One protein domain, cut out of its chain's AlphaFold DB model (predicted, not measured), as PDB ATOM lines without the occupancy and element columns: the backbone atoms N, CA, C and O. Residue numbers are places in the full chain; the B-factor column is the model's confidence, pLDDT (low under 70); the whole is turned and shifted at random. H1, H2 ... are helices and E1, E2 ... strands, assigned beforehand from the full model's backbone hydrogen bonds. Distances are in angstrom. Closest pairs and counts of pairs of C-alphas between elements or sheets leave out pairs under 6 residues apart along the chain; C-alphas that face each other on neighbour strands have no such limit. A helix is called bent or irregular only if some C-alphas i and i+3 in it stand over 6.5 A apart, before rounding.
ATOM      1  N   THR A  17      14.291   0.246  -7.018       73.12
ATOM      2  CA  THR A  17      14.092  -0.544  -8.240       73.12
ATOM      3  C   THR A  17      15.354  -1.282  -8.698       73.12
ATOM      4  O   THR A  17      15.299  -2.485  -8.926       73.12
ATOM      5  N   MET A  18      16.510  -0.607  -8.775       71.31
ATOM      6  CA  MET A  18      17.759  -1.242  -9.226       71.31
ATOM      7  C   MET A  18      18.235  -2.349  -8.280       71.31
ATOM      8  O   MET A  18      18.871  -3.306  -8.723       71.31
ATOM      9  N   VAL A  19      17.963  -2.223  -6.978       75.81
ATOM     10  CA  VAL A  19      18.292  -3.269  -5.998       75.81
ATOM     11  C   VAL A  19      17.444  -4.518  -6.252       75.81
ATOM     12  O   VAL A  19      18.002  -5.609  -6.359       75.81
ATOM     13  N   ARG A  20      16.131  -4.357  -6.457       80.56
ATOM     14  CA  ARG A  20      15.219  -5.477  -6.752       80.56
ATOM     15  C   ARG A  20      15.522  -6.149  -8.078       80.56
ATOM     16  O   ARG A  20      15.551  -7.372  -8.146       80.56
ATOM     17  N   ASP A  21      15.811  -5.378  -9.119       83.75
ATOM     18  CA  ASP A  21      16.164  -5.957 -10.414       83.75
ATOM     19  C   ASP A  21      17.424  -6.823 -10.316       83.75
ATOM     20  O   ASP A  21      17.504  -7.880 -10.935       83.75
ATOM     21  N   ARG A  22      18.410  -6.412  -9.505       85.50
ATOM     22  CA  ARG A  22      19.608  -7.223  -9.246       85.50
ATOM     23  C   ARG A  22      19.268  -8.528  -8.531       85.50
ATOM     24  O   ARG A  22      19.853  -9.555  -8.859       85.50
ATOM     25  N   GLU A  23      18.344  -8.508  -7.575       88.12
ATOM     26  CA  GLU A  23      17.870  -9.719  -6.891       88.12
ATOM     27  C   GLU A  23      17.103 -10.647  -7.836       88.12
ATOM     28  O   GLU A  23      17.379 -11.848  -7.883       88.12
ATOM     29  N   LEU A  24      16.208 -10.092  -8.655       88.94
ATOM     30  CA  LEU A  24      15.484 -10.840  -9.679       88.94
ATOM     31  C   LEU A  24      16.432 -11.458 -10.704       88.94
ATOM     32  O   LEU A  24      16.280 -12.633 -11.008       88.94
ATOM     33  N   VAL A  25      17.444 -10.725 -11.176       86.25
ATOM     34  CA  VAL A  25      18.454 -11.243 -12.115       86.25
ATOM     35  C   VAL A  25      19.281 -12.375 -11.506       86.25
ATOM     36  O   VAL A  25      19.628 -13.319 -12.210       86.25
ATOM     37  N   ARG A  26      19.575 -12.340 -10.197       85.19
ATOM     38  CA  ARG A  26      20.248 -13.467  -9.523       85.19
ATOM     39  C   ARG A  26      19.403 -14.741  -9.561       85.19
ATOM     40  O   ARG A  26      19.960 -15.822  -9.714       85.19
ATOM     41  N   LYS A  27      18.080 -14.617  -9.421       89.38
ATOM     42  CA  LYS A  27      17.144 -15.750  -9.482       89.38
ATOM     43  C   LYS A  27      16.813 -16.164 -10.922       89.38
ATOM     44  O   LYS A  27      16.595 -17.341 -11.187       89.38
ATOM     45  N   PHE A  28      16.793 -15.202 -11.840       89.50
ATOM     46  CA  PHE A  28      16.399 -15.349 -13.238       89.50
ATOM     47  C   PHE A  28      17.420 -14.646 -14.150       89.50
ATOM     48  O   PHE A  28      17.241 -13.480 -14.517       89.50
ATOM     49  N   PRO A  29      18.518 -15.339 -14.514       83.94
ATOM     50  CA  PRO A  29      19.609 -14.743 -15.288       83.94
ATOM     51  C   PRO A  29      19.203 -14.234 -16.678       83.94
ATOM     52  O   PRO A  29      19.862 -13.352 -17.225       83.94
ATOM     53  N   ASP A  30      18.101 -14.738 -17.239       83.06
ATOM     54  CA  ASP A  30      17.533 -14.303 -18.521       83.06
ATOM     55  C   ASP A  30      17.003 -12.852 -18.501       83.06
ATOM     56  O   ASP A  30      16.769 -12.271 -19.560       83.06
ATOM     57  N   LEU A  31      16.897 -12.221 -17.322       88.06
ATOM     58  CA  LEU A  31      16.591 -10.793 -17.168       88.06
ATOM     59  C   LEU A  31      17.822  -9.870 -17.211       88.06
ATOM     60  O   LEU A  31      17.662  -8.646 -17.201       88.06
ATOM     61  N   LEU A  32      19.047 -10.410 -17.258       80.25
ATOM     62  CA  LEU A  32      20.285  -9.621 -17.143       80.25
ATOM     63  C   LEU A  32      20.364  -8.475 -18.162       80.25
ATOM     64  O   LEU A  32      20.837  -7.387 -17.831       80.25
ATOM     65  N   MET A  33      19.879  -8.698 -19.386       75.56
ATOM     66  CA  MET A  33      19.900  -7.680 -20.438       75.56
ATOM     67  C   MET A  33      18.998  -6.490 -20.124       75.56
ATOM     68  O   MET A  33      19.395  -5.353 -20.353       75.56
ATOM     69  N   GLN A  34      17.843  -6.726 -19.506       84.44
ATOM     70  CA  GLN A  34      16.932  -5.650 -19.110       84.44
ATOM     71  C   GLN A  34      17.514  -4.792 -17.989       84.44
ATOM     72  O   GLN A  34      17.216  -3.606 -17.901       84.44
ATOM     73  N   LEU A  35      18.334  -5.391 -17.118       81.94
ATOM     74  CA  LEU A  35      19.052  -4.667 -16.073       81.94
ATOM     75  C   LEU A  35      20.204  -3.828 -16.649       81.94
ATOM     76  O   LEU A  35      20.443  -2.724 -16.169       81.94
ATOM     77  N   ARG A  36      20.939  -4.360 -17.634       78.25
ATOM     78  CA  ARG A  36      22.114  -3.694 -18.222       78.25
ATOM     79  C   ARG A  36      21.755  -2.582 -19.199       78.25
ATOM     80  O   ARG A  36      22.427  -1.557 -19.200       78.25
ATOM     81  N   ASP A  37      20.730  -2.803 -20.008       74.12
ATOM     82  CA  ASP A  37      20.298  -1.894 -21.068       74.12
ATOM     83  C   ASP A  37      18.781  -1.682 -20.980       74.12
ATOM     84  O   ASP A  37      18.041  -2.213 -21.802       74.12
ATOM     85  N   PRO A  38      18.269  -1.019 -19.925       81.75
ATOM     86  CA  PRO A  38      16.840  -0.770 -19.798       81.75
ATOM     87  C   PRO A  38      16.352   0.174 -20.898       81.75
ATOM     88  O   PRO A  38      16.990   1.185 -21.197       81.75
ATOM     89  N   SER A  39      15.164  -0.099 -21.438       77.06
ATOM     90  CA  SER A  39      14.561   0.778 -22.441       77.06
ATOM     91  C   SER A  39      14.367   2.213 -21.916       77.06
ATOM     92  O   SER A  39      14.048   2.408 -20.737       77.06
ATOM     93  N   PRO A  40      14.484   3.254 -22.768       73.81
ATOM     94  CA  PRO A  40      14.243   4.634 -22.349       73.81
ATOM     95  C   PRO A  40      12.858   4.831 -21.722       73.81
ATOM     96  O   PRO A  40      12.738   5.523 -20.710       73.81
ATOM     97  N   GLY A  41      11.827   4.181 -22.277       75.25
ATOM     98  CA  GLY A  41      10.477   4.184 -21.710       75.25
ATOM     99  C   GLY A  41      10.436   3.636 -20.283       75.25
ATOM    100  O   GLY A  41       9.834   4.258 -19.411       75.25
ATOM    101  N   ARG A  42      11.152   2.537 -20.009       85.75
ATOM    102  CA  ARG A  42      11.275   1.970 -18.663       85.75
ATOM    103  C   ARG A  42      11.983   2.924 -17.702       85.75
ATOM    104  O   ARG A  42      11.495   3.135 -16.600       85.75
ATOM    105  N   ILE A  43      13.088   3.546 -18.118       80.19
ATOM    106  CA  ILE A  43      13.819   4.517 -17.280       80.19
ATOM    107  C   ILE A  43      12.918   5.695 -16.888       80.19
ATOM    108  O   ILE A  43      12.938   6.134 -15.738       80.19
ATOM    109  N   ILE A  44      12.151   6.231 -17.842       77.31
ATOM    110  CA  ILE A  44      11.228   7.346 -17.597       77.31
ATOM    111  C   ILE A  44      10.128   6.905 -16.633       77.31
ATOM    112  O   ILE A  44       9.882   7.577 -15.632       77.31
ATOM    113  N   HIS A  45       9.508   5.760 -16.906       81.81
ATOM    114  CA  HIS A  45       8.374   5.286 -16.130       81.81
ATOM    115  C   HIS A  45       8.779   4.866 -14.708       81.81
ATOM    116  O   HIS A  45       8.071   5.179 -13.756       81.81
ATOM    117  N   ASP A  46       9.958   4.268 -14.512       86.00
ATOM    118  CA  ASP A  46      10.490   3.935 -13.182       86.00
ATOM    119  C   ASP A  46      10.719   5.174 -12.297       86.00
ATOM    120  O   ASP A  46      10.706   5.059 -11.071       86.00
ATOM    121  N   ARG A  47      10.898   6.363 -12.889       82.19
ATOM    122  CA  ARG A  47      10.976   7.633 -12.141       82.19
ATOM    123  C   ARG A  47       9.604   8.172 -11.739       82.19
ATOM    124  O   ARG A  47       9.518   8.931 -10.781       82.19
ATOM    125  N   GLN A  48       8.557   7.822 -12.481       82.38
ATOM    126  CA  GLN A  48       7.200   8.345 -12.298       82.38
ATOM    127  C   GLN A  48       6.322   7.409 -11.454       82.38
ATOM    128  O   GLN A  48       5.499   7.865 -10.661       82.38
ATOM    129  N   ALA A  49       6.512   6.098 -11.595       85.62
ATOM    130  CA  ALA A  49       5.718   5.057 -10.960       85.62
ATOM    131  C   ALA A  49       6.475   4.420  -9.786       85.62
ATOM    132  O   ALA A  49       7.142   3.395  -9.930       85.62
ATOM    133  N   ALA A  50       6.356   5.036  -8.607       86.31
ATOM    134  CA  ALA A  50       7.028   4.582  -7.386       86.31
ATOM    135  C   ALA A  50       6.105   3.859  -6.385       86.31
ATOM    136  O   ALA A  50       6.594   3.198  -5.471       86.31
ATOM    137  N   ASP A  51       4.780   3.980  -6.520       91.00
ATOM    138  CA  ASP A  51       3.852   3.468  -5.510       91.00
ATOM    139  C   ASP A  51       3.577   1.969  -5.660       91.00
ATOM    140  O   ASP A  51       2.801   1.543  -6.515       91.00
ATOM    141  N   THR A  52       4.153   1.171  -4.766       92.44
ATOM    142  CA  THR A  52       3.984  -0.285  -4.735       92.44
ATOM    143  C   THR A  52       2.928  -0.762  -3.737       92.44
ATOM    144  O   THR A  52       2.836  -1.965  -3.492       92.44
ATOM    145  N   ARG A  53       2.132   0.130  -3.134       93.62
ATOM    146  CA  ARG A  53       1.110  -0.248  -2.146       93.62
ATOM    147  C   ARG A  53      -0.050  -0.990  -2.803       93.62
ATOM    148  O   ARG A  53      -0.465  -0.680  -3.919       93.62
ATOM    149  N   CYS A  54      -0.618  -1.937  -2.066       92.19
ATOM    150  CA  CYS A  54      -1.870  -2.591  -2.428       92.19
ATOM    151  C   CYS A  54      -3.043  -1.656  -2.077       92.19
ATOM    152  O   CYS A  54      -3.574  -1.712  -0.972       92.19
ATOM    153  N   ARG A  55      -3.396  -0.738  -2.988       93.00
ATOM    154  CA  ARG A  55      -4.450   0.278  -2.775       93.00
ATOM    155  C   ARG A  55      -5.883  -0.259  -2.858       93.00
ATOM    156  O   ARG A  55      -6.800   0.407  -2.397       93.00
ATOM    157  N   PHE A  56      -6.064  -1.429  -3.463       93.25
ATOM    158  CA  PHE A  56      -7.368  -2.026  -3.754       93.25
ATOM    159  C   PHE A  56      -7.338  -3.513  -3.400       93.25
ATOM    160  O   PHE A  56      -6.272  -4.130  -3.499       93.25
ATOM    161  N   PRO A  57      -8.477  -4.122  -3.038       94.56
ATOM    162  CA  PRO A  57      -8.586  -5.572  -2.962       94.56
ATOM    163  C   PRO A  57      -8.212  -6.201  -4.318       94.56
ATOM    164  O   PRO A  57      -8.744  -5.779  -5.345       94.56
ATOM    165  N   PRO A  58      -7.323  -7.214  -4.373       91.19
ATOM    166  CA  PRO A  58      -6.874  -7.776  -5.648       91.19
ATOM    167  C   PRO A  58      -8.007  -8.269  -6.559       91.19
ATOM    168  O   PRO A  58      -7.915  -8.122  -7.774       91.19
ATOM    169  N   GLY A  59      -9.091  -8.801  -5.983       88.00
ATOM    170  CA  GLY A  59     -10.267  -9.257  -6.735       88.00
ATOM    171  C   GLY A  59     -11.049  -8.142  -7.442       88.00
ATOM    172  O   GLY A  59     -11.816  -8.434  -8.352       88.00
ATOM    173  N   GLU A  60     -10.835  -6.877  -7.078       89.19
ATOM    174  CA  GLU A  60     -11.556  -5.729  -7.645       89.19
ATOM    175  C   GLU A  60     -10.792  -5.038  -8.784       89.19
ATOM    176  O   GLU A  60     -11.352  -4.194  -9.480       89.19
ATOM    177  N   ILE A  61      -9.526  -5.401  -9.022       90.44
ATOM    178  CA  ILE A  61      -8.651  -4.716  -9.991       90.44
ATOM    179  C   ILE A  61      -9.211  -4.745 -11.412       90.44
ATOM    180  O   ILE A  61      -9.116  -3.748 -12.129       90.44
ATOM    181  N   ALA A  62      -9.842  -5.848 -11.814       87.44
ATOM    182  CA  ALA A  62     -10.481  -5.939 -13.122       87.44
ATOM    183  C   ALA A  62     -11.582  -4.876 -13.299       87.44
ATOM    184  O   ALA A  62     -11.632  -4.227 -14.339       87.44
ATOM    185  N   GLY A  63     -12.396  -4.623 -12.268       83.31
ATOM    186  CA  GLY A  63     -13.437  -3.583 -12.295       83.31
ATOM    187  C   GLY A  63     -12.893  -2.149 -12.243       83.31
ATOM    188  O   GLY A  63     -13.586  -1.203 -12.619       83.31
ATOM    189  N   GLN A  64     -11.639  -1.972 -11.813       86.81
ATOM    190  CA  GLN A  64     -10.959  -0.677 -11.877       86.81
ATOM    191  C   GLN A  64     -10.353  -0.401 -13.262       86.81
ATOM    192  O   GLN A  64     -10.248   0.759 -13.656       86.81
ATOM    193  N   LEU A  65      -9.988  -1.446 -14.017       82.00
ATOM    194  CA  LEU A  65      -9.472  -1.319 -15.387       82.00
ATOM    195  C   LEU A  65     -10.584  -1.212 -16.422       82.00
ATOM    196  O   LEU A  65     -10.508  -0.371 -17.317       82.00
ATOM    197  N   PHE A  66     -11.601  -2.062 -16.305       78.25
ATOM    198  CA  PHE A  66     -12.654  -2.193 -17.300       78.25
ATOM    199  C   PHE A  66     -13.929  -1.470 -16.860       78.25
ATOM    200  O   PHE A  66     -14.306  -1.497 -15.689       78.25
ATOM    201  N   ALA A  67     -14.603  -0.795 -17.791       69.69
ATOM    202  CA  ALA A  67     -15.905  -0.191 -17.515       69.69
ATOM    203  C   ALA A  67     -16.974  -1.279 -17.273       69.69
ATOM    204  O   ALA A  67     -17.036  -2.258 -18.009       69.69
ATOM    205  N   GLU A  68     -17.866  -1.072 -16.294       56.34
ATOM    206  CA  GLU A  68     -18.930  -2.018 -15.888       56.34
ATOM    207  C   GLU A  68     -19.930  -2.391 -17.009       56.34
ATOM    208  O   GLU A  68     -20.700  -3.336 -16.867       56.34
ATOM    209  N   ALA A  69     -19.931  -1.676 -18.138       46.56
ATOM    210  CA  ALA A  69     -20.969  -1.757 -19.171       46.56
ATOM    211  C   ALA A  69     -20.826  -2.917 -20.181       46.56
ATOM    212  O   ALA A  69     -21.609  -2.993 -21.126       46.56
ATOM    213  N   THR A  70     -19.867  -3.824 -20.015       50.53
ATOM    214  CA  THR A  70     -19.731  -5.011 -20.874       50.53
ATOM    215  C   THR A  70     -19.664  -6.259 -20.012       50.53
ATOM    216  O   THR A  70     -18.577  -6.729 -19.673       50.53
ATOM    217  N   LEU A  71     -20.831  -6.809 -19.659       52.69
ATOM    218  CA  LEU A  71     -20.897  -8.236 -19.357       52.69
ATOM    219  C   LEU A  71     -20.303  -8.975 -20.568       52.69
ATOM    220  O   LEU A  71     -20.705  -8.660 -21.696       52.69
ATOM    221  N   PRO A  72     -19.347  -9.901 -20.372       57.44
ATOM    222  CA  PRO A  72     -18.893 -10.745 -21.462       57.44
ATOM    223  C   PRO A  72     -20.096 -11.385 -22.146       57.44
ATOM    224  O   PRO A  72     -21.003 -11.846 -21.442       57.44
ATOM    225  N   PRO A  73     -20.118 -11.477 -23.483       61.31
ATOM    226  CA  PRO A  73     -21.005 -12.443 -24.103       61.31
ATOM    227  C   PRO A  73     -20.700 -13.843 -23.513       61.31
ATOM    228  O   PRO A  73     -19.573 -14.091 -23.074       61.31
ATOM    229  N   PRO A  74     -21.700 -14.739 -23.389       62.34
ATOM    230  CA  PRO A  74     -21.578 -15.971 -22.597       62.34
ATOM    231  C   PRO A  74     -20.406 -16.881 -22.996       62.34
ATOM    232  O   PRO A  74     -19.869 -17.606 -22.164       62.34
ATOM    233  N   ASP A  75     -19.999 -16.813 -24.259       67.94
ATOM    234  CA  ASP A  75     -18.870 -17.517 -24.863       67.94
ATOM    235  C   ASP A  75     -17.489 -16.982 -24.431       67.94
ATOM    236  O   ASP A  75     -16.492 -17.672 -24.607       67.94
ATOM    237  N   MET A  76     -17.426 -15.802 -23.807       69.31
ATOM    238  CA  MET A  76     -16.198 -15.151 -23.322       69.31
ATOM    239  C   MET A  76     -16.051 -15.188 -21.788       69.31
ATOM    240  O   MET A  76     -15.145 -14.562 -21.229       69.31
ATOM    241  N   ALA A  77     -16.938 -15.891 -21.074       75.94
ATOM    242  CA  ALA A  77     -16.951 -15.917 -19.609       75.94
ATOM    243  C   ALA A  77     -15.660 -16.506 -19.004       75.94
ATOM    244  O   ALA A  77     -15.133 -15.967 -18.027       75.94
ATOM    245  N   GLU A  78     -15.124 -17.574 -19.602       80.12
ATOM    246  CA  GLU A  78     -13.863 -18.192 -19.166       80.12
ATOM    247  C   GLU A  78     -12.670 -17.249 -19.353       80.12
ATOM    248  O   GLU A  78     -11.838 -17.104 -18.454       80.12
ATOM    249  N   ASP A  79     -12.618 -16.549 -20.485       78.19
ATOM    250  CA  ASP A  79     -11.540 -15.616 -20.804       78.19
ATOM    251  C   ASP A  79     -11.565 -14.405 -19.865       78.19
ATOM    252  O   ASP A  79     -10.528 -14.016 -19.323       78.19
ATOM    253  N   HIS A  80     -12.750 -13.862 -19.569       78.94
ATOM    254  CA  HIS A  80     -12.908 -12.815 -18.559       78.94
ATOM    255  C   HIS A  80     -12.495 -13.279 -17.162       78.94
ATOM    256  O   HIS A  80     -11.814 -12.537 -16.447       78.94
ATOM    257  N   HIS A  81     -12.877 -14.496 -16.766       84.56
ATOM    258  CA  HIS A  81     -12.466 -15.060 -15.483       84.56
ATOM    259  C   HIS A  81     -10.940 -15.202 -15.402       84.56
ATOM    260  O   HIS A  81     -10.329 -14.806 -14.406       84.56
ATOM    261  N   HIS A  82     -10.303 -15.692 -16.471       86.25
ATOM    262  CA  HIS A  82      -8.848 -15.817 -16.542       86.25
ATOM    263  C   HIS A  82      -8.145 -14.462 -16.467       86.25
ATOM    264  O   HIS A  82      -7.168 -14.313 -15.730       86.25
ATOM    265  N   VAL A  83      -8.644 -13.453 -17.186       86.25
ATOM    266  CA  VAL A  83      -8.102 -12.086 -17.159       86.25
ATOM    267  C   VAL A  83      -8.226 -11.486 -15.760       86.25
ATOM    268  O   VAL A  83      -7.237 -10.983 -15.224       86.25
ATOM    269  N   ALA A  84      -9.395 -11.598 -15.125       88.31
ATOM    270  CA  ALA A  84      -9.615 -11.106 -13.769       88.31
ATOM    271  C   ALA A  84      -8.701 -11.804 -12.746       88.31
ATOM    272  O   ALA A  84      -8.070 -11.142 -11.921       88.31
ATOM    273  N   SER A  85      -8.564 -13.129 -12.843       90.75
ATOM    274  CA  SER A  85      -7.673 -13.923 -11.989       90.75
ATOM    275  C   SER A  85      -6.193 -13.563 -12.191       90.75
ATOM    276  O   SER A  85      -5.439 -13.407 -11.221       90.75
ATOM    277  N   THR A  86      -5.780 -13.353 -13.446       91.00
ATOM    278  CA  THR A  86      -4.418 -12.935 -13.809       91.00
ATOM    279  C   THR A  86      -4.101 -11.557 -13.235       91.00
ATOM    280  O   THR A  86      -3.061 -11.384 -12.601       91.00
ATOM    281  N   LEU A  87      -5.018 -10.596 -13.381       92.81
ATOM    282  CA  LEU A  87      -4.900  -9.247 -12.827       92.81
ATOM    283  C   LEU A  87      -4.822  -9.247 -11.300       92.81
ATOM    284  O   LEU A  87      -3.929  -8.619 -10.729       92.81
ATOM    285  N   ALA A  88      -5.714  -9.983 -10.634       94.38
ATOM    286  CA  ALA A  88      -5.715 -10.104  -9.181       94.38
ATOM    287  C   ALA A  88      -4.396 -10.703  -8.673       94.38
ATOM    288  O   ALA A  88      -3.808 -10.226  -7.700       94.38
ATOM    289  N   THR A  89      -3.889 -11.728  -9.357       95.38
ATOM    290  CA  THR A  89      -2.620 -12.368  -9.002       95.38
ATOM    291  C   THR A  89      -1.430 -11.440  -9.237       95.38
ATOM    292  O   THR A  89      -0.604 -11.291  -8.336       95.38
ATOM    293  N   ALA A  90      -1.372 -10.759 -10.386       96.19
ATOM    294  CA  ALA A  90      -0.352  -9.759 -10.695       96.19
ATOM    295  C   ALA A  90      -0.337  -8.633  -9.657       96.19
ATOM    296  O   ALA A  90       0.699  -8.351  -9.065       96.19
ATOM    297  N   TYR A  91      -1.491  -8.053  -9.340       96.50
ATOM    298  CA  TYR A  91      -1.581  -6.967  -8.370       96.50
ATOM    299  C   TYR A  91      -1.218  -7.394  -6.943       96.50
ATOM    300  O   TYR A  91      -0.569  -6.646  -6.212       96.50
ATOM    301  N   ARG A  92      -1.573  -8.615  -6.535       96.00
ATOM    302  CA  ARG A  92      -1.213  -9.158  -5.218       96.00
ATOM    303  C   ARG A  92       0.278  -9.467  -5.093       96.00
ATOM    304  O   ARG A  92       0.869  -9.173  -4.054       96.00
ATOM    305  N   SER A  93       0.884 -10.046  -6.124       94.56
ATOM    306  CA  SER A  93       2.201 -10.684  -6.000       94.56
ATOM    307  C   SER A  93       3.339  -9.929  -6.690       94.56
ATOM    308  O   SER A  93       4.493 -10.166  -6.355       94.56
ATOM    309  N   SER A  94       3.042  -9.002  -7.604       95.94
ATOM    310  CA  SER A  94       4.043  -8.220  -8.330       95.94
ATOM    311  C   SER A  94       4.024  -6.755  -7.893       95.94
ATOM    312  O   SER A  94       3.095  -5.998  -8.182       95.94
ATOM    313  N   GLU A  95       5.087  -6.325  -7.213       94.12
ATOM    314  CA  GLU A  95       5.312  -4.903  -6.929       94.12
ATOM    315  C   GLU A  95       5.446  -4.101  -8.217       94.12
ATOM    316  O   GLU A  95       4.996  -2.954  -8.279       94.12
ATOM    317  N   THR A  96       6.021  -4.723  -9.250       94.94
ATOM    318  CA  THR A  96       6.157  -4.109 -10.560       94.94
ATOM    319  C   THR A  96       4.807  -3.819 -11.191       94.94
ATOM    320  O   THR A  96       4.571  -2.700 -11.633       94.94
ATOM    321  N   PHE A  97       3.890  -4.777 -11.166       96.00
ATOM    322  CA  PHE A  97       2.542  -4.562 -11.663       96.00
ATOM    323  C   PHE A  97       1.804  -3.486 -10.852       96.00
ATOM    324  O   PHE A  97       1.177  -2.604 -11.436       96.00
ATOM    325  N   ARG A  98       1.932  -3.494  -9.513       95.56
ATOM    326  CA  ARG A  98       1.297  -2.481  -8.648       95.56
ATOM    327  C   ARG A  98       1.717  -1.058  -8.989       95.56
ATOM    328  O   ARG A  98       0.843  -0.205  -9.091       95.56
ATOM    329  N   ARG A  99       3.011  -0.789  -9.200       93.69
ATOM    330  CA  ARG A  99       3.458   0.571  -9.563       93.69
ATOM    331  C   ARG A  99       2.899   1.032 -10.904       93.69
ATOM    332  O   ARG A  99       2.467   2.176 -10.997       93.69
ATOM    333  N   LEU A 100       2.863   0.151 -11.907       93.12
ATOM    334  CA  LEU A 100       2.309   0.473 -13.224       93.12
ATOM    335  C   LEU A 100       0.819   0.793 -13.112       93.12
ATOM    336  O   LEU A 100       0.375   1.844 -13.562       93.12
ATOM    337  N   PHE A 101       0.071  -0.079 -12.433       94.25
ATOM    338  CA  PHE A 101      -1.354   0.110 -12.211       94.25
ATOM    339  C   PHE A 101      -1.652   1.385 -11.412       94.25
ATOM    340  O   PHE A 101      -2.474   2.190 -11.832       94.25
ATOM    341  N   ASN A 102      -0.976   1.603 -10.282       93.94
ATOM    342  CA  ASN A 102      -1.217   2.763  -9.423       93.94
ATOM    343  C   ASN A 102      -0.913   4.078 -10.150       93.94
ATOM    344  O   ASN A 102      -1.642   5.052  -9.978       93.94
ATOM    345  N   HIS A 103       0.136   4.096 -10.978       91.12
ATOM    346  CA  HIS A 103       0.461   5.249 -11.807       91.12
ATOM    347  C   HIS A 103      -0.619   5.512 -12.865       91.12
ATOM    348  O   HIS A 103      -1.130   6.626 -12.923       91.12
ATOM    349  N   ALA A 104      -1.020   4.489 -13.630       88.06
ATOM    350  CA  ALA A 104      -2.087   4.591 -14.631       88.06
ATOM    351  C   ALA A 104      -3.443   4.980 -14.014       88.06
ATOM    352  O   ALA A 104      -4.229   5.716 -14.606       88.06
ATOM    353  N   TRP A 105      -3.718   4.511 -12.796       89.56
ATOM    354  CA  TRP A 105      -4.890   4.912 -12.027       89.56
ATOM    355  C   TRP A 105      -4.874   6.405 -11.713       89.56
ATOM    356  O   TRP A 105      -5.859   7.098 -11.963       89.56
ATOM    357  N   ASP A 106      -3.756   6.908 -11.193       88.25
ATOM    358  CA  ASP A 106      -3.608   8.316 -10.836       88.25
ATOM    359  C   ASP A 106      -3.607   9.246 -12.053       88.25
ATOM    360  O   ASP A 106      -4.102  10.368 -11.943       88.25
ATOM    361  N   SER A 107      -3.100   8.786 -13.197       81.81
ATOM    362  CA  SER A 107      -2.997   9.592 -14.413       81.81
ATOM    363  C   SER A 107      -4.243   9.552 -15.300       81.81
ATOM    364  O   SER A 107      -4.555  10.572 -15.916       81.81
ATOM    365  N   ASP A 108      -4.957   8.421 -15.372       79.88
ATOM    366  CA  ASP A 108      -5.992   8.229 -16.395       79.88
ATOM    367  C   ASP A 108      -7.231   7.440 -15.928       79.88
ATOM    368  O   ASP A 108      -8.368   7.903 -16.079       79.88
ATOM    369  N   LEU A 109      -7.045   6.272 -15.299       82.38
ATOM    370  CA  LEU A 109      -8.135   5.301 -15.074       82.38
ATOM    371  C   LEU A 109      -9.111   5.680 -13.944       82.38
ATOM    372  O   LEU A 109     -10.201   5.105 -13.847       82.38
ATOM    373  N   ARG A 110      -8.775   6.683 -13.115       84.12
ATOM    374  CA  ARG A 110      -9.704   7.276 -12.131       84.12
ATOM    375  C   ARG A 110     -10.994   7.776 -12.777       84.12
ATOM    376  O   ARG A 110     -12.037   7.752 -12.129       84.12
ATOM    377  N   CYS A 111     -10.938   8.234 -14.030       80.69
ATOM    378  CA  CYS A 111     -12.114   8.676 -14.767       80.69
ATOM    379  C   CYS A 111     -12.853   7.464 -15.369       80.69
ATOM    380  O   CYS A 111     -12.316   6.827 -16.277       80.69
ATOM    381  N   PRO A 112     -14.112   7.164 -14.975       76.62
ATOM    382  CA  PRO A 112     -14.861   6.031 -15.535       76.62
ATOM    383  C   PRO A 112     -15.041   6.100 -17.058       76.62
ATOM    384  O   PRO A 112     -15.178   5.077 -17.726       76.62
ATOM    385  N   ALA A 113     -15.022   7.306 -17.632       70.62
ATOM    386  CA  ALA A 113     -15.103   7.514 -19.073       70.62
ATOM    387  C   ALA A 113     -13.815   7.148 -19.827       70.62
ATOM    388  O   ALA A 113     -13.884   7.033 -21.044       70.62
ATOM    389  N   ARG A 114     -12.683   6.956 -19.135       72.75
ATOM    390  CA  ARG A 114     -11.384   6.571 -19.712       72.75
ATOM    391  C   ARG A 114     -10.966   5.134 -19.392       72.75
ATOM    392  O   ARG A 114      -9.977   4.651 -19.933       72.75
ATOM    393  N   ARG A 115     -11.742   4.431 -18.559       76.44
ATOM    394  CA  ARG A 115     -11.581   2.989 -18.335       76.44
ATOM    395  C   ARG A 115     -11.735   2.216 -19.638       76.44
ATOM    396  O   ARG A 115     -12.449   2.635 -20.554       76.44
ATOM    397  N   TRP A 116     -11.066   1.078 -19.700       77.00
ATOM    398  CA  TRP A 116     -10.966   0.285 -20.909       77.00
ATOM    399  C   TRP A 116     -12.231  -0.529 -21.162       77.00
ATOM    400  O   TRP A 116     -13.006  -0.824 -20.251       77.00
ATOM    401  N   ALA A 117     -12.432  -0.910 -22.417       70.12
ATOM    402  CA  ALA A 117     -13.426  -1.907 -22.797       70.12
ATOM    403  C   ALA A 117     -12.712  -3.159 -23.309       70.12
ATOM    404  O   ALA A 117     -11.697  -3.039 -24.003       70.12
ATOM    405  N   LEU A 118     -13.251  -4.337 -22.987       68.06
ATOM    406  CA  LEU A 118     -12.785  -5.584 -23.584       68.06
ATOM    407  C   LEU A 118     -13.536  -5.826 -24.898       68.06
ATOM    408  O   LEU A 118     -14.759  -5.958 -24.902       68.06
ATOM    409  N   GLY A 119     -12.815  -5.816 -26.019       61.78
ATOM    410  CA  GLY A 119     -13.396  -6.038 -27.346       61.78
ATOM    411  C   GLY A 119     -13.491  -7.521 -27.718       61.78
ATOM    412  O   GLY A 119     -12.681  -8.329 -27.267       61.78
ATOM    413  N   SER A 120     -14.455  -7.873 -28.575       60.28
ATOM    414  CA  SER A 120     -14.568  -9.219 -29.157       60.28
ATOM    415  C   SER A 120     -13.554  -9.432 -30.295       60.28
ATOM    416  O   SER A 120     -13.331  -8.497 -31.073       60.28
ATOM    417  N   PRO A 121     -12.999 -10.649 -30.462       57.50
ATOM    418  CA  PRO A 121     -12.150 -11.000 -31.602       57.50
ATOM    419  C   PRO A 121     -12.819 -10.679 -32.951       57.50
ATOM    420  O   PRO A 121     -14.017 -10.901 -33.127       57.50
ATOM    421  N   GLY A 122     -12.059 -10.149 -33.915       51.25
ATOM    422  CA  GLY A 122     -12.533  -9.911 -35.288       51.25
ATOM    423  C   GLY A 122     -13.414  -8.672 -35.511       51.25
ATOM    424  O   GLY A 122     -13.841  -8.442 -36.642       51.25
ATOM    425  N   LYS A 123     -13.672  -7.850 -34.485       51.25
ATOM    426  CA  LYS A 123     -14.245  -6.504 -34.656       51.25
ATOM    427  C   LYS A 123     -13.132  -5.465 -34.595       51.25
ATOM    428  O   LYS A 123     -12.312  -5.508 -33.681       51.25
ATOM    429  N   ASP A 124     -13.116  -4.534 -35.551       43.06
ATOM    430  CA  ASP A 124     -12.194  -3.398 -35.504       43.06
ATOM    431  C   ASP A 124     -12.339  -2.675 -34.156       43.06
ATOM    432  O   ASP A 124     -13.475  -2.482 -33.695       43.06
ATOM    433  N   PRO A 125     -11.229  -2.262 -33.515       48.84
ATOM    434  CA  PRO A 125     -11.272  -1.427 -32.326       48.84
ATOM    435  C   PRO A 125     -11.800  -0.045 -32.727       48.84
ATOM    436  O   PRO A 125     -11.055   0.904 -32.950       48.84
ATOM    437  N   GLY A 126     -13.119   0.069 -32.860       43.00
ATOM    438  CA  GLY A 126     -13.786   1.352 -32.940       43.00
ATOM    439  C   GLY A 126     -13.522   2.106 -31.643       43.00
ATOM    440  O   GLY A 126     -13.659   1.548 -30.555       43.00
ATOM    441  N   VAL A 127     -13.143   3.376 -31.758       43.91
ATOM    442  CA  VAL A 127     -13.072   4.322 -30.641       43.91
ATOM    443  C   VAL A 127     -14.479   4.434 -30.042       43.91
ATOM    444  O   VAL A 127     -15.313   5.207 -30.513       43.91
ATOM    445  N   ALA A 128     -14.795   3.603 -29.050       39.59
ATOM    446  CA  ALA A 128     -16.070   3.629 -28.342       39.59
ATOM    447  C   ALA A 128     -16.057   4.800 -27.346       39.59
ATOM    448  O   ALA A 128     -15.852   4.626 -26.144       39.59
ATOM    449  N   GLY A 129     -16.195   6.023 -27.868       48.09
ATOM    450  CA  GLY A 129     -15.900   7.239 -27.107       48.09
ATOM    451  C   GLY A 129     -14.410   7.331 -26.763       48.09
ATOM    452  O   GLY A 129     -13.611   6.539 -27.243       48.09
ATOM    453  N   HIS A 130     -14.005   8.290 -25.934       48.94
ATOM    454  CA  HIS A 130     -12.602   8.532 -25.547       48.94
ATOM    455  C   HIS A 130     -11.920   7.383 -24.747       48.94
ATOM    456  O   HIS A 130     -11.000   7.643 -23.975       48.94
ATOM    457  N   ARG A 131     -12.372   6.130 -24.888       57.72
ATOM    458  CA  ARG A 131     -11.902   4.925 -24.194       57.72
ATOM    459  C   ARG A 131     -10.912   4.146 -25.049       57.72
ATOM    460  O   ARG A 131     -11.155   3.906 -26.232       57.72
ATOM    461  N   GLN A 132      -9.837   3.673 -24.427       62.75
ATOM    462  CA  GLN A 132      -8.960   2.672 -25.027       62.75
ATOM    463  C   GLN A 132      -9.668   1.306 -25.019       62.75
ATOM    464  O   GLN A 132     -10.113   0.829 -23.976       62.75
ATOM    465  N   VAL A 133      -9.799   0.680 -26.189       60.28
ATOM    466  CA  VAL A 133     -10.330  -0.685 -26.323       60.28
ATOM    467  C   VAL A 133      -9.151  -1.651 -26.330       60.28
ATOM    468  O   VAL A 133      -8.260  -1.515 -27.168       60.28
ATOM    469  N   ILE A 134      -9.143  -2.622 -25.413       65.19
ATOM    470  CA  ILE A 134      -8.178  -3.727 -25.423       65.19
ATOM    471  C   ILE A 134      -8.887  -4.966 -25.960       65.19
ATOM    472  O   ILE A 134      -9.908  -5.395 -25.422       65.19
ATOM    473  N   VAL A 135      -8.352  -5.539 -27.035       66.81
ATOM    474  CA  VAL A 135      -8.889  -6.757 -27.651       66.81
ATOM    475  C   VAL A 135      -7.998  -7.929 -27.250       66.81
ATOM    476  O   VAL A 135      -6.883  -8.074 -27.750       66.81
ATOM    477  N   LEU A 136      -8.490  -8.766 -26.336       71.19
ATOM    478  CA  LEU A 136      -7.812  -9.997 -25.932       71.19
ATOM    479  C   LEU A 136      -8.367 -11.162 -26.753       71.19
ATOM    480  O   LEU A 136      -9.362 -11.779 -26.393       71.19
ATOM    481  N   ASP A 137      -7.722 -11.435 -27.885       74.88
ATOM    482  CA  ASP A 137      -8.033 -12.584 -28.738       74.88
ATOM    483  C   ASP A 137      -7.189 -13.789 -28.313       74.88
ATOM    484  O   ASP A 137      -5.978 -13.837 -28.560       74.88
ATOM    485  N   ARG A 138      -7.834 -14.758 -27.655       78.38
ATOM    486  CA  ARG A 138      -7.182 -15.965 -27.142       78.38
ATOM    487  C   ARG A 138      -6.569 -16.823 -28.231       78.38
ATOM    488  O   ARG A 138      -5.408 -17.197 -28.098       78.38
ATOM    489  N   ALA A 139      -7.288 -17.066 -29.323       76.94
ATOM    490  CA  ALA A 139      -6.776 -17.866 -30.429       76.94
ATOM    491  C   ALA A 139      -5.544 -17.203 -31.064       76.94
ATOM    492  O   ALA A 139      -4.536 -17.870 -31.309       76.94
ATOM    493  N   ARG A 140      -5.578 -15.876 -31.258       81.00
ATOM    494  CA  ARG A 140      -4.424 -15.106 -31.756       81.00
ATOM    495  C   ARG A 140      -3.227 -15.193 -30.810       81.00
ATOM    496  O   ARG A 140      -2.105 -15.385 -31.271       81.00
ATOM    497  N   LEU A 141      -3.449 -15.021 -29.506       79.94
ATOM    498  CA  LEU A 141      -2.373 -15.003 -28.511       79.94
ATOM    499  C   LEU A 141      -1.782 -16.398 -28.265       79.94
ATOM    500  O   LEU A 141      -0.573 -16.516 -28.088       79.94
ATOM    501  N   GLU A 142      -2.588 -17.457 -28.291       81.00
ATOM    502  CA  GLU A 142      -2.108 -18.837 -28.155       81.00
ATOM    503  C   GLU A 142      -1.378 -19.332 -29.414       81.00
ATOM    504  O   GLU A 142      -0.423 -20.099 -29.295       81.00
ATOM    505  N   ALA A 143      -1.756 -18.852 -30.606       73.88
ATOM    506  CA  ALA A 143      -1.054 -19.148 -31.857       73.88
ATOM    507  C   ALA A 143       0.252 -18.349 -32.042       73.88
ATOM    508  O   ALA A 143       1.069 -18.688 -32.902       73.88
ATOM    509  N   ALA A 144       0.454 -17.279 -31.271       73.75
ATOM    510  CA  ALA A 144       1.641 -16.440 -31.365       73.75
ATOM    511  C   ALA A 144       2.859 -17.082 -30.683       73.75
ATOM    512  O   ALA A 144       2.750 -17.777 -29.669       73.75
ATOM    513  N   SER A 145       4.049 -16.779 -31.203       78.75
ATOM    514  CA  SER A 145       5.328 -17.130 -30.586       78.75
ATOM    515  C   SER A 145       6.168 -15.887 -30.307       78.75
ATOM    516  O   SER A 145       5.909 -14.799 -30.831       78.75
ATOM    517  N   TYR A 146       7.168 -16.034 -29.441       76.06
ATOM    518  CA  TYR A 146       8.156 -14.997 -29.197       76.06
ATOM    519  C   TYR A 146       9.580 -15.564 -29.098       76.06
ATOM    520  O   TYR A 146       9.780 -16.672 -28.593       76.06
ATOM    521  N   PRO A 147      10.589 -14.765 -29.488       74.44
ATOM    522  CA  PRO A 147      11.986 -15.136 -29.325       74.44
ATOM    523  C   PRO A 147      12.438 -15.090 -27.857       74.44
ATOM    524  O   PRO A 147      12.108 -14.152 -27.129       74.44
ATOM    525  N   SER A 148      13.252 -16.056 -27.428       77.44
ATOM    526  CA  SER A 148      13.876 -16.098 -26.096       77.44
ATOM    527  C   SER A 148      15.274 -16.727 -26.128       77.44
ATOM    528  O   SER A 148      15.675 -17.287 -27.150       77.44
ATOM    529  N   VAL A 149      15.969 -16.743 -24.980       68.31
ATOM    530  CA  VAL A 149      17.246 -17.473 -24.808       68.31
ATOM    531  C   VAL A 149      17.138 -18.969 -25.104       68.31
ATOM    532  O   VAL A 149      18.128 -19.605 -25.447       68.31
ATOM    533  N   SER A 150      15.942 -19.541 -24.965       73.00
ATOM    534  CA  SER A 150      15.670 -20.960 -25.201       73.00
ATOM    535  C   SER A 150      15.103 -21.220 -26.603       73.00
ATOM    536  O   SER A 150      14.578 -22.299 -26.861       73.00
ATOM    537  N   GLY A 151      15.185 -20.238 -27.508       69.31
ATOM    538  CA  GLY A 151      14.589 -20.285 -28.844       69.31
ATOM    539  C   GLY A 151      13.175 -19.707 -28.882       69.31
ATOM    540  O   GLY A 151      12.746 -19.024 -27.949       69.31
ATOM    541  N   GLU A 152      12.457 -19.970 -29.976       78.06
ATOM    542  CA  GLU A 152      11.044 -19.598 -30.120       78.06
ATOM    543  C   GLU A 152      10.200 -20.297 -29.052       78.06
ATOM    544  O   GLU A 152      10.290 -21.510 -28.863       78.06
ATOM    545  N   GLN A 153       9.390 -19.520 -28.344       82.81
ATOM    546  CA  GLN A 153       8.506 -19.993 -27.288       82.81
ATOM    547  C   GLN A 153       7.059 -19.659 -27.646       82.81
ATOM    548  O   GLN A 153       6.813 -18.585 -28.202       82.81
ATOM    549  N   PRO A 154       6.086 -20.512 -27.294       84.75
ATOM    550  CA  PRO A 154       4.682 -20.139 -27.398       84.75
ATOM    551  C   PRO A 154       4.406 -18.951 -26.474       84.75
ATOM    552  O   PRO A 154       4.830 -18.955 -25.315       84.75
ATOM    553  N   LEU A 155       3.697 -17.936 -26.975       83.94
ATOM    554  CA  LEU A 155       3.321 -16.769 -26.180       83.94
ATOM    555  C   LEU A 155       2.441 -17.196 -25.010       83.94
ATOM    556  O   LEU A 155       2.771 -16.901 -23.864       83.94
ATOM    557  N   GLY A 156       1.393 -17.967 -25.296       86.69
ATOM    558  CA  GLY A 156       0.472 -18.482 -24.293       86.69
ATOM    559  C   GLY A 156      -0.429 -17.396 -23.704       86.69
ATOM    560  O   GLY A 156      -0.116 -16.202 -23.695       86.69
ATOM    561  N   TRP A 157      -1.570 -17.832 -23.178       87.38
ATOM    562  CA  TRP A 157      -2.651 -16.934 -22.782       87.38
ATOM    563  C   TRP A 157      -2.251 -15.938 -21.680       87.38
ATOM    564  O   TRP A 157      -2.382 -14.730 -21.856       87.38
ATOM    565  N   THR A 158      -1.660 -16.406 -20.575       90.00
ATOM    566  CA  THR A 158      -1.287 -15.539 -19.440       90.00
ATOM    567  C   THR A 158      -0.285 -14.447 -19.812       90.00
ATOM    568  O   THR A 158      -0.454 -13.296 -19.411       90.00
ATOM    569  N   ARG A 159       0.764 -14.779 -20.578       91.81
ATOM    570  CA  ARG A 159       1.760 -13.784 -21.006       91.81
ATOM    571  C   ARG A 159       1.164 -12.821 -22.025       91.81
ATOM    572  O   ARG A 159       1.394 -11.626 -21.882       91.81
ATOM    573  N   GLY A 160       0.415 -13.323 -23.010       86.12
ATOM    574  CA  GLY A 160      -0.258 -12.483 -24.000       86.12
ATOM    575  C   GLY A 160      -1.170 -11.450 -23.338       86.12
ATOM    576  O   GLY A 160      -1.023 -10.257 -23.582       86.12
ATOM    577  N   CYS A 161      -2.016 -11.891 -22.402       86.62
ATOM    578  CA  CYS A 161      -2.876 -11.005 -21.618       86.62
ATOM    579  C   CYS A 161      -2.082  -9.959 -20.832       86.62
ATOM    580  O   CYS A 161      -2.389  -8.772 -20.906       86.62
ATOM    581  N   LEU A 162      -1.049 -10.378 -20.091       91.25
ATOM    582  CA  LEU A 162      -0.219  -9.448 -19.323       91.25
ATOM    583  C   LEU A 162       0.478  -8.418 -20.214       91.25
ATOM    584  O   LEU A 162       0.543  -7.257 -19.826       91.25
ATOM    585  N   GLN A 163       0.964  -8.814 -21.392       87.62
ATOM    586  CA  GLN A 163       1.640  -7.900 -22.309       87.62
ATOM    587  C   GLN A 163       0.695  -6.821 -22.846       87.62
ATOM    588  O   GLN A 163       1.055  -5.645 -22.841       87.62
ATOM    589  N   GLU A 164      -0.514  -7.195 -23.260       80.56
ATOM    590  CA  GLU A 164      -1.524  -6.249 -23.754       80.56
ATOM    591  C   GLU A 164      -1.966  -5.282 -22.643       80.56
ATOM    592  O   GLU A 164      -1.997  -4.065 -22.835       80.56
ATOM    593  N   ILE A 165      -2.211  -5.804 -21.434       86.94
ATOM    594  CA  ILE A 165      -2.575  -4.999 -20.260       86.94
ATOM    595  C   ILE A 165      -1.450  -4.024 -19.905       86.94
ATOM    596  O   ILE A 165      -1.701  -2.838 -19.714       86.94
ATOM    597  N   ILE A 166      -0.206  -4.499 -19.818       89.88
ATOM    598  CA  ILE A 166       0.947  -3.661 -19.473       89.88
ATOM    599  C   ILE A 166       1.177  -2.592 -20.544       89.88
ATOM    600  O   ILE A 166       1.448  -1.448 -20.193       89.88
ATOM    601  N   SER A 167       1.018  -2.922 -21.826       80.88
ATOM    602  CA  SER A 167       1.098  -1.937 -22.914       80.88
ATOM    603  C   SER A 167       0.057  -0.830 -22.735       80.88
ATOM    604  O   SER A 167       0.394   0.353 -22.786       80.88
ATOM    605  N   GLY A 168      -1.182  -1.207 -22.402       78.50
ATOM    606  CA  GLY A 168      -2.230  -0.259 -22.036       78.50
ATOM    607  C   GLY A 168      -1.845   0.621 -20.844       78.50
ATOM    608  O   GLY A 168      -1.969   1.840 -20.925       78.50
ATOM    609  N   LEU A 169      -1.318   0.034 -19.761       85.81
ATOM    610  CA  LEU A 169      -0.968   0.768 -18.535       85.81
ATOM    611  C   LEU A 169       0.124   1.816 -18.782       85.81
ATOM    612  O   LEU A 169       0.165   2.836 -18.103       85.81
ATOM    613  N   LEU A 170       1.003   1.562 -19.750       79.81
ATOM    614  CA  LEU A 170       2.082   2.468 -20.132       79.81
ATOM    615  C   LEU A 170       1.635   3.548 -21.133       79.81
ATOM    616  O   LEU A 170       2.423   4.444 -21.436       79.81
ATOM    617  N   GLY A 171       0.418   3.461 -21.684       70.69
ATOM    618  CA  GLY A 171      -0.079   4.394 -22.701       70.69
ATOM    619  C   GLY A 171       0.684   4.332 -24.032       70.69
ATOM    620  O   GLY A 171       0.663   5.294 -24.799       70.69
ATOM    621  N   VAL A 172       1.374   3.222 -24.310       55.50
ATOM    622  CA  VAL A 172       2.099   2.977 -25.566       55.50
ATOM    623  C   VAL A 172       1.488   1.760 -26.268       55.50
ATOM    624  O   VAL A 172       1.357   0.713 -25.636       55.50
ATOM    625  N   PRO A 173       1.111   1.852 -27.559       47.88
ATOM    626  CA  PRO A 173       0.737   0.665 -28.322       47.88
ATOM    627  C   PRO A 173       1.894  -0.346 -28.332       47.88
ATOM    628  O   PRO A 173       3.051   0.066 -28.244       47.88
ATOM    629  N   ASP A 174       1.589  -1.635 -28.529       43.03
ATOM    630  CA  ASP A 174       2.517  -2.791 -28.622       43.03
ATOM    631  C   ASP A 174       3.540  -2.699 -29.790       43.03
ATOM    632  O   ASP A 174       4.137  -3.680 -30.234       43.03
ATOM    633  N   ALA A 175       3.762  -1.499 -30.327       40.28
ATOM    634  CA  ALA A 175       4.897  -1.195 -31.163       40.28
ATOM    635  C   ALA A 175       6.157  -1.245 -30.294       40.28
ATOM    636  O   ALA A 175       6.281  -0.510 -29.313       40.28
ATOM    637  N   ILE A 176       7.110  -2.089 -30.701       46.06
ATOM    638  CA  ILE A 176       8.533  -1.945 -30.374       46.06
ATOM    639  C   ILE A 176       8.813  -0.443 -30.297       46.06
ATOM    640  O   ILE A 176       8.630   0.248 -31.304       46.06
ATOM    641  N   ASP A 177       9.172   0.070 -29.110       46.72
ATOM    642  CA  ASP A 177       9.604   1.462 -28.968       46.72
ATOM    643  C   ASP A 177      10.626   1.663 -30.081       46.72
ATOM    644  O   ASP A 177      11.638   0.965 -30.106       46.72
ATOM    645  N   ALA A 178      10.351   2.536 -31.054       44.47
ATOM    646  CA  ALA A 178      11.201   2.673 -32.239       44.47
ATOM    647  C   ALA A 178      12.660   3.035 -31.876       44.47
ATOM    648  O   ALA A 178      13.538   3.056 -32.735       44.47
ATOM    649  N   ARG A 179      12.908   3.330 -30.590       50.00
ATOM    650  CA  ARG A 179      14.186   3.650 -29.966       50.00
ATOM    651  C   ARG A 179      14.820   2.497 -29.173       50.00
ATOM    652  O   ARG A 179      15.965   2.654 -28.759       50.00
ATOM    653  N   HIS A 180      14.138   1.370 -28.938       58.16
ATOM    654  CA  HIS A 180      14.672   0.255 -28.152       58.16
ATOM    655  C   HIS A 180      14.111  -1.121 -28.569       58.16
ATOM    656  O   HIS A 180      12.896  -1.319 -28.559       58.16
ATOM    657  N   PRO A 181      14.971  -2.124 -28.837       59.41
ATOM    658  CA  PRO A 181      14.586  -3.374 -29.497       59.41
ATOM    659  C   PRO A 181      13.592  -4.252 -28.712       59.41
ATOM    660  O   PRO A 181      12.903  -5.068 -29.320       59.41
ATOM    661  N   ARG A 182      13.484  -4.079 -27.384       75.75
ATOM    662  CA  ARG A 182      12.436  -4.707 -26.548       75.75
ATOM    663  C   ARG A 182      11.237  -3.795 -26.254       75.75
ATOM    664  O   ARG A 182      10.121  -4.283 -26.147       75.75
ATOM    665  N   GLY A 183      11.457  -2.487 -26.101       78.00
ATOM    666  CA  GLY A 183      10.485  -1.564 -25.494       78.00
ATOM    667  C   GLY A 183      10.147  -1.847 -24.015       78.00
ATOM    668  O   GLY A 183      10.473  -2.896 -23.462       78.00
ATOM    669  N   ALA A 184       9.477  -0.890 -23.363       83.50
ATOM    670  CA  ALA A 184       9.162  -0.957 -21.931       83.50
ATOM    671  C   ALA A 184       8.115  -2.031 -21.588       83.50
ATOM    672  O   ALA A 184       8.241  -2.707 -20.568       83.50
ATOM    673  N   ALA A 185       7.109  -2.229 -22.447       85.62
ATOM    674  CA  ALA A 185       6.033  -3.190 -22.203       85.62
ATOM    675  C   ALA A 185       6.548  -4.631 -22.084       85.62
ATOM    676  O   ALA A 185       6.198  -5.343 -21.141       85.62
ATOM    677  N   VAL A 186       7.445  -5.042 -22.986       87.31
ATOM    678  CA  VAL A 186       8.082  -6.368 -22.942       87.31
ATOM    679  C   VAL A 186       8.939  -6.522 -21.687       87.31
ATOM    680  O   VAL A 186       8.842  -7.541 -21.003       87.31
ATOM    681  N   GLU A 187       9.739  -5.508 -21.342       90.00
ATOM    682  CA  GLU A 187      10.609  -5.556 -20.161       90.00
ATOM    683  C   GLU A 187       9.816  -5.711 -18.864       90.00
ATOM    684  O   GLU A 187      10.138  -6.577 -18.044       90.00
ATOM    685  N   TYR A 188       8.752  -4.922 -18.698       93.06
ATOM    686  CA  TYR A 188       7.870  -5.029 -17.543       93.06
ATOM    687  C   TYR A 188       7.107  -6.352 -17.524       93.06
ATOM    688  O   TYR A 188       7.012  -6.964 -16.465       93.06
ATOM    689  N   THR A 189       6.634  -6.845 -18.671       93.62
ATOM    690  CA  THR A 189       5.959  -8.153 -18.754       93.62
ATOM    691  C   THR A 189       6.874  -9.278 -18.276       93.62
ATOM    692  O   THR A 189       6.464 -10.104 -17.461       93.62
ATOM    693  N   ASN A 190       8.134  -9.284 -18.718       94.00
ATOM    694  CA  ASN A 190       9.122 -10.264 -18.274       94.00
ATOM    695  C   ASN A 190       9.361 -10.190 -16.758       94.00
ATOM    696  O   ASN A 190       9.357 -11.225 -16.095       94.00
ATOM    697  N   ILE A 191       9.518  -8.984 -16.200       94.50
ATOM    698  CA  ILE A 191       9.719  -8.779 -14.755       94.50
ATOM    699  C   ILE A 191       8.504  -9.265 -13.959       94.50
ATOM    700  O   ILE A 191       8.662 -10.063 -13.037       94.50
ATOM    701  N   VAL A 192       7.294  -8.843 -14.340       96.25
ATOM    702  CA  VAL A 192       6.042  -9.233 -13.672       96.25
ATOM    703  C   VAL A 192       5.892 -10.751 -13.675       96.25
ATOM    704  O   VAL A 192       5.636 -11.340 -12.631       96.25
ATOM    705  N   LEU A 193       6.124 -11.416 -14.809       95.44
ATOM    706  CA  LEU A 193       6.058 -12.877 -14.884       95.44
ATOM    707  C   LEU A 193       7.057 -13.564 -13.940       95.44
ATOM    708  O   LEU A 193       6.696 -14.553 -13.300       95.44
ATOM    709  N   LYS A 194       8.286 -13.050 -13.809       94.62
ATOM    710  CA  LYS A 194       9.274 -13.602 -12.866       94.62
ATOM    711  C   LYS A 194       8.890 -13.365 -11.404       94.62
ATOM    712  O   LYS A 194       9.060 -14.266 -10.582       94.62
ATOM    713  N   GLU A 195       8.332 -12.199 -11.076       94.50
ATOM    714  CA  GLU A 195       7.789 -11.902  -9.740       94.50
ATOM    715  C   GLU A 195       6.612 -12.823  -9.387       94.50
ATOM    716  O   GLU A 195       6.480 -13.251  -8.243       94.50
ATOM    717  N   LEU A 196       5.814 -13.218 -10.383       93.38
ATOM    718  CA  LEU A 196       4.757 -14.223 -10.243       93.38
ATOM    719  C   LEU A 196       5.274 -15.664 -10.099       93.38
ATOM    720  O   LEU A 196       4.478 -16.583  -9.921       93.38
ATOM    721  N   GLY A 197       6.589 -15.886 -10.183       89.75
ATOM    722  CA  GLY A 197       7.193 -17.218 -10.123       89.75
ATOM    723  C   GLY A 197       7.067 -18.018 -11.420       89.75
ATOM    724  O   GLY A 197       7.311 -19.223 -11.415       89.75
ATOM    725  N   CYS A 198       6.709 -17.380 -12.539       88.75
ATOM    726  CA  CYS A 198       6.639 -18.050 -13.830       88.75
ATOM    727  C   CYS A 198       8.049 -18.379 -14.343       88.75
ATOM    728  O   CYS A 198       8.910 -17.504 -14.460       88.75
ATOM    729  N   SER A 199       8.273 -19.643 -14.704       83.38
ATOM    730  CA  SER A 199       9.544 -20.121 -15.258       83.38
ATOM    731  C   SER A 199       9.711 -19.833 -16.752       83.38
ATOM    732  O   SER A 199      10.796 -20.063 -17.280       83.38
ATOM    733  N   SER A 200       8.679 -19.311 -17.435       86.00
ATOM    734  CA  SER A 200       8.745 -19.035 -18.876       86.00
ATOM    735  C   SER A 200       9.941 -18.130 -19.222       86.00
ATOM    736  O   SER A 200      10.164 -17.133 -18.519       86.00
ATOM    737  N   PRO A 201      10.720 -18.443 -20.276       88.44
ATOM    738  CA  PRO A 201      11.871 -17.635 -20.673       88.44
ATOM    739  C   PRO A 201      11.480 -16.188 -20.970       88.44
ATOM    740  O   PRO A 201      10.454 -15.929 -21.603       88.44
ATOM    741  N   ALA A 202      12.275 -15.218 -20.523       88.94
ATOM    742  CA  ALA A 202      12.039 -13.812 -20.834       88.94
ATOM    743  C   ALA A 202      11.969 -13.603 -22.359       88.94
ATOM    744  O   ALA A 202      12.799 -14.126 -23.107       88.94
ATOM    745  N   ARG A 203      10.964 -12.854 -22.834       85.25
ATOM    746  CA  ARG A 203      10.892 -12.447 -24.240       85.25
ATOM    747  C   ARG A 203      12.069 -11.537 -24.544       85.25
ATOM    748  O   ARG A 203      12.275 -10.525 -23.879       85.25
ATOM    749  N   GLN A 204      12.807 -11.902 -25.569       73.38
ATOM    750  CA  GLN A 204      13.979 -11.200 -26.038       73.38
ATOM    751  C   GLN A 204      13.691 -10.544 -27.380       73.38
ATOM    752  O   GLN A 204      12.790 -10.948 -28.115       73.38
ATOM    753  N   SER A 205      14.463  -9.515 -27.706       63.06
ATOM    754  CA  SER A 205      14.586  -9.081 -29.092       63.06
ATOM    755  C   SER A 205      15.622  -9.947 -29.815       63.06
ATOM    756  O   SER A 205      16.454 -10.597 -29.180       63.06
ATOM    757  N   SER A 206      15.635  -9.924 -31.149       47.84
ATOM    758  CA  SER A 206      16.701 -10.573 -31.925       47.84
ATOM    759  C   SER A 206      18.101 -10.054 -31.566       47.84
ATOM    760  O   SER A 206      19.068 -10.786 -31.726       47.84
ATOM    761  N   ALA A 207      18.212  -8.828 -31.036       46.97
ATOM    762  CA  ALA A 207      19.468  -8.265 -30.538       46.97
ATOM    763  C   ALA A 207      19.914  -8.863 -29.185       46.97
ATOM    764  O   ALA A 207      21.099  -8.820 -28.867       46.97
ATOM    765  N   ASP A 208      18.986  -9.429 -28.407       41.94
ATOM    766  CA  ASP A 208      19.255  -9.989 -27.073       41.94
ATOM    767  C   ASP A 208      19.565 -11.481 -27.103       41.94
ATOM    768  O   ASP A 208      20.339 -11.963 -26.278       41.94
ATOM    769  N   ILE A 209      18.999 -12.202 -28.078       45.91
ATOM    770  CA  ILE A 209      19.353 -13.604 -28.346       45.91
ATOM    771  C   ILE A 209      20.833 -13.710 -28.739       45.91
ATOM    772  O   ILE A 209      21.486 -14.709 -28.447       45.91
ATOM    773  N   ASP A 210      21.390 -12.657 -29.343       45.25
ATOM    774  CA  ASP A 210      22.777 -12.634 -29.804       45.25
ATOM    775  C   ASP A 210      23.816 -12.315 -28.709       45.25
ATOM    776  O   ASP A 210      25.004 -12.333 -29.023       45.25
ATOM    777  N   MET A 211      23.442 -12.083 -27.438       39.72
ATOM    778  CA  MET A 211      24.413 -11.952 -26.331       39.72
ATOM    779  C   MET A 211      23.840 -12.445 -24.988       39.72
ATOM    780  O   MET A 211      23.145 -11.710 -24.285       39.72
TER     781      MET A 211
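AT A GLANCE: This is residues 17 to 211 of the 498 residues of the protein "PipA protein" of Microvirgula sp. AG722 (UniProt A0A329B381). Two crossed helices, H8 and H9, make the core of a helical body; H6 packs on both, H3 on H9, H5 and H7 on H8, and H4 on H5. The helical hairpin of H1 and H2 lies toward one end of the longest axis, and the small parallel pair E1 and E2, with a long loop between them, toward the other. The printed part has 195 residues, with named elements in the order H1 H2 H3 H4 H5 H6 E1 E2 H7 E3 E4 H8 H9 H10; E3 and E4 form an antiparallel hairpin. The class is mostly helix, and the whole is compact, with a radius of gyration of the C-alphas of 16.2 A and spans of 46 by 35 by 30 A.

IN THESE COORDINATES: H1, residues 17 to 27, begins with C-alpha 17 at (14.092, -0.544, -8.240). H2 is residues 29 to 36, H3 40 to 48 and H4 58 to 65. H5, residues 74 to 93, is 29.5 A long, and H6, residues 95 to 109, 18.7 A. E1 is residues 117 to 119, E2 133 to 135, H7 138 to 143, E3 145 to 148 and E4 151 to 154. H8, residues 157 to 169, is 18.3 A long, and H9, residues 183 to 195, 19.0 A. H10, residues 206 to 209, ends with C-alpha 209 at (19.353, -13.604, -28.346). Four helices are irregular: C-alphas 30 and 33 of H2 are 7.3 A apart, 59 and 62 of H4 7.2 A, 75 and 78 of H5 7.6 A, and, only just, 106 and 109 of H6 6.9 A.

HOW THE PARTS SIT: H9 is the hub, touching five helices. It touches H8 at a steep tilt of 52 degrees, opposite ways, closest at the C-alphas of Ser 167 and Ala 185, 5.1 A. With residues 183 to 188 alone it touches H3, closest at C-alphas 42 and 184, 4.9 A. H6 touches H9, closest at C-alphas 96 and 192, 6.0 A, and H8, at C-alphas 104 and 169, 5.6 A. H1 and H2 only just touch H9, with 3 pairs of C-alphas within 8 A each; between themselves they are a hairpin at a shallow tilt of 26 degrees. H5 touches H8, closest at C-alphas 86 and 158, 6.9 A; H4, at C-alphas 88 and 58, 4.4 A; and H6 only at the corner. H7 touches H8, closest at C-alphas 141 and 160, 5.6 A. The closest C-alphas of E2 and H8, those of Ile 134 and Glu 164, are 7.3 A apart, and across the parallel neighbour strands E1 and E2, N 134 and O 117 are within hydrogen-bond range, 2.9 A apart. Across E3 and E4, N 146 and O 153 are 2.9 A apart. H10 is close to H2 but not clearly touching, with C-alphas 33 and 208 7.1 A apart. Each O i to N i+4 pair is within hydrogen-bond range in H1, H7, H8 and H9; the counts are 2 of 4 in H2 and H4, 4 of 5 in H3, 14 of 16 in H5 and 10 of 11 in H6, and H10 is too short for such a pair.

THE WHOLE: The two C-alphas farthest apart, of Ala 69 and Met 211, are 47.1 A apart. The printed part has no cut. The links E1 to E2 and H8 to H9 are long, 13 residues each. The mean pLDDT of the printed part is 77.5; residues under 70 are 67 to 76, 118 to 135, 149, 151, 172 to 181 and 205 to 211.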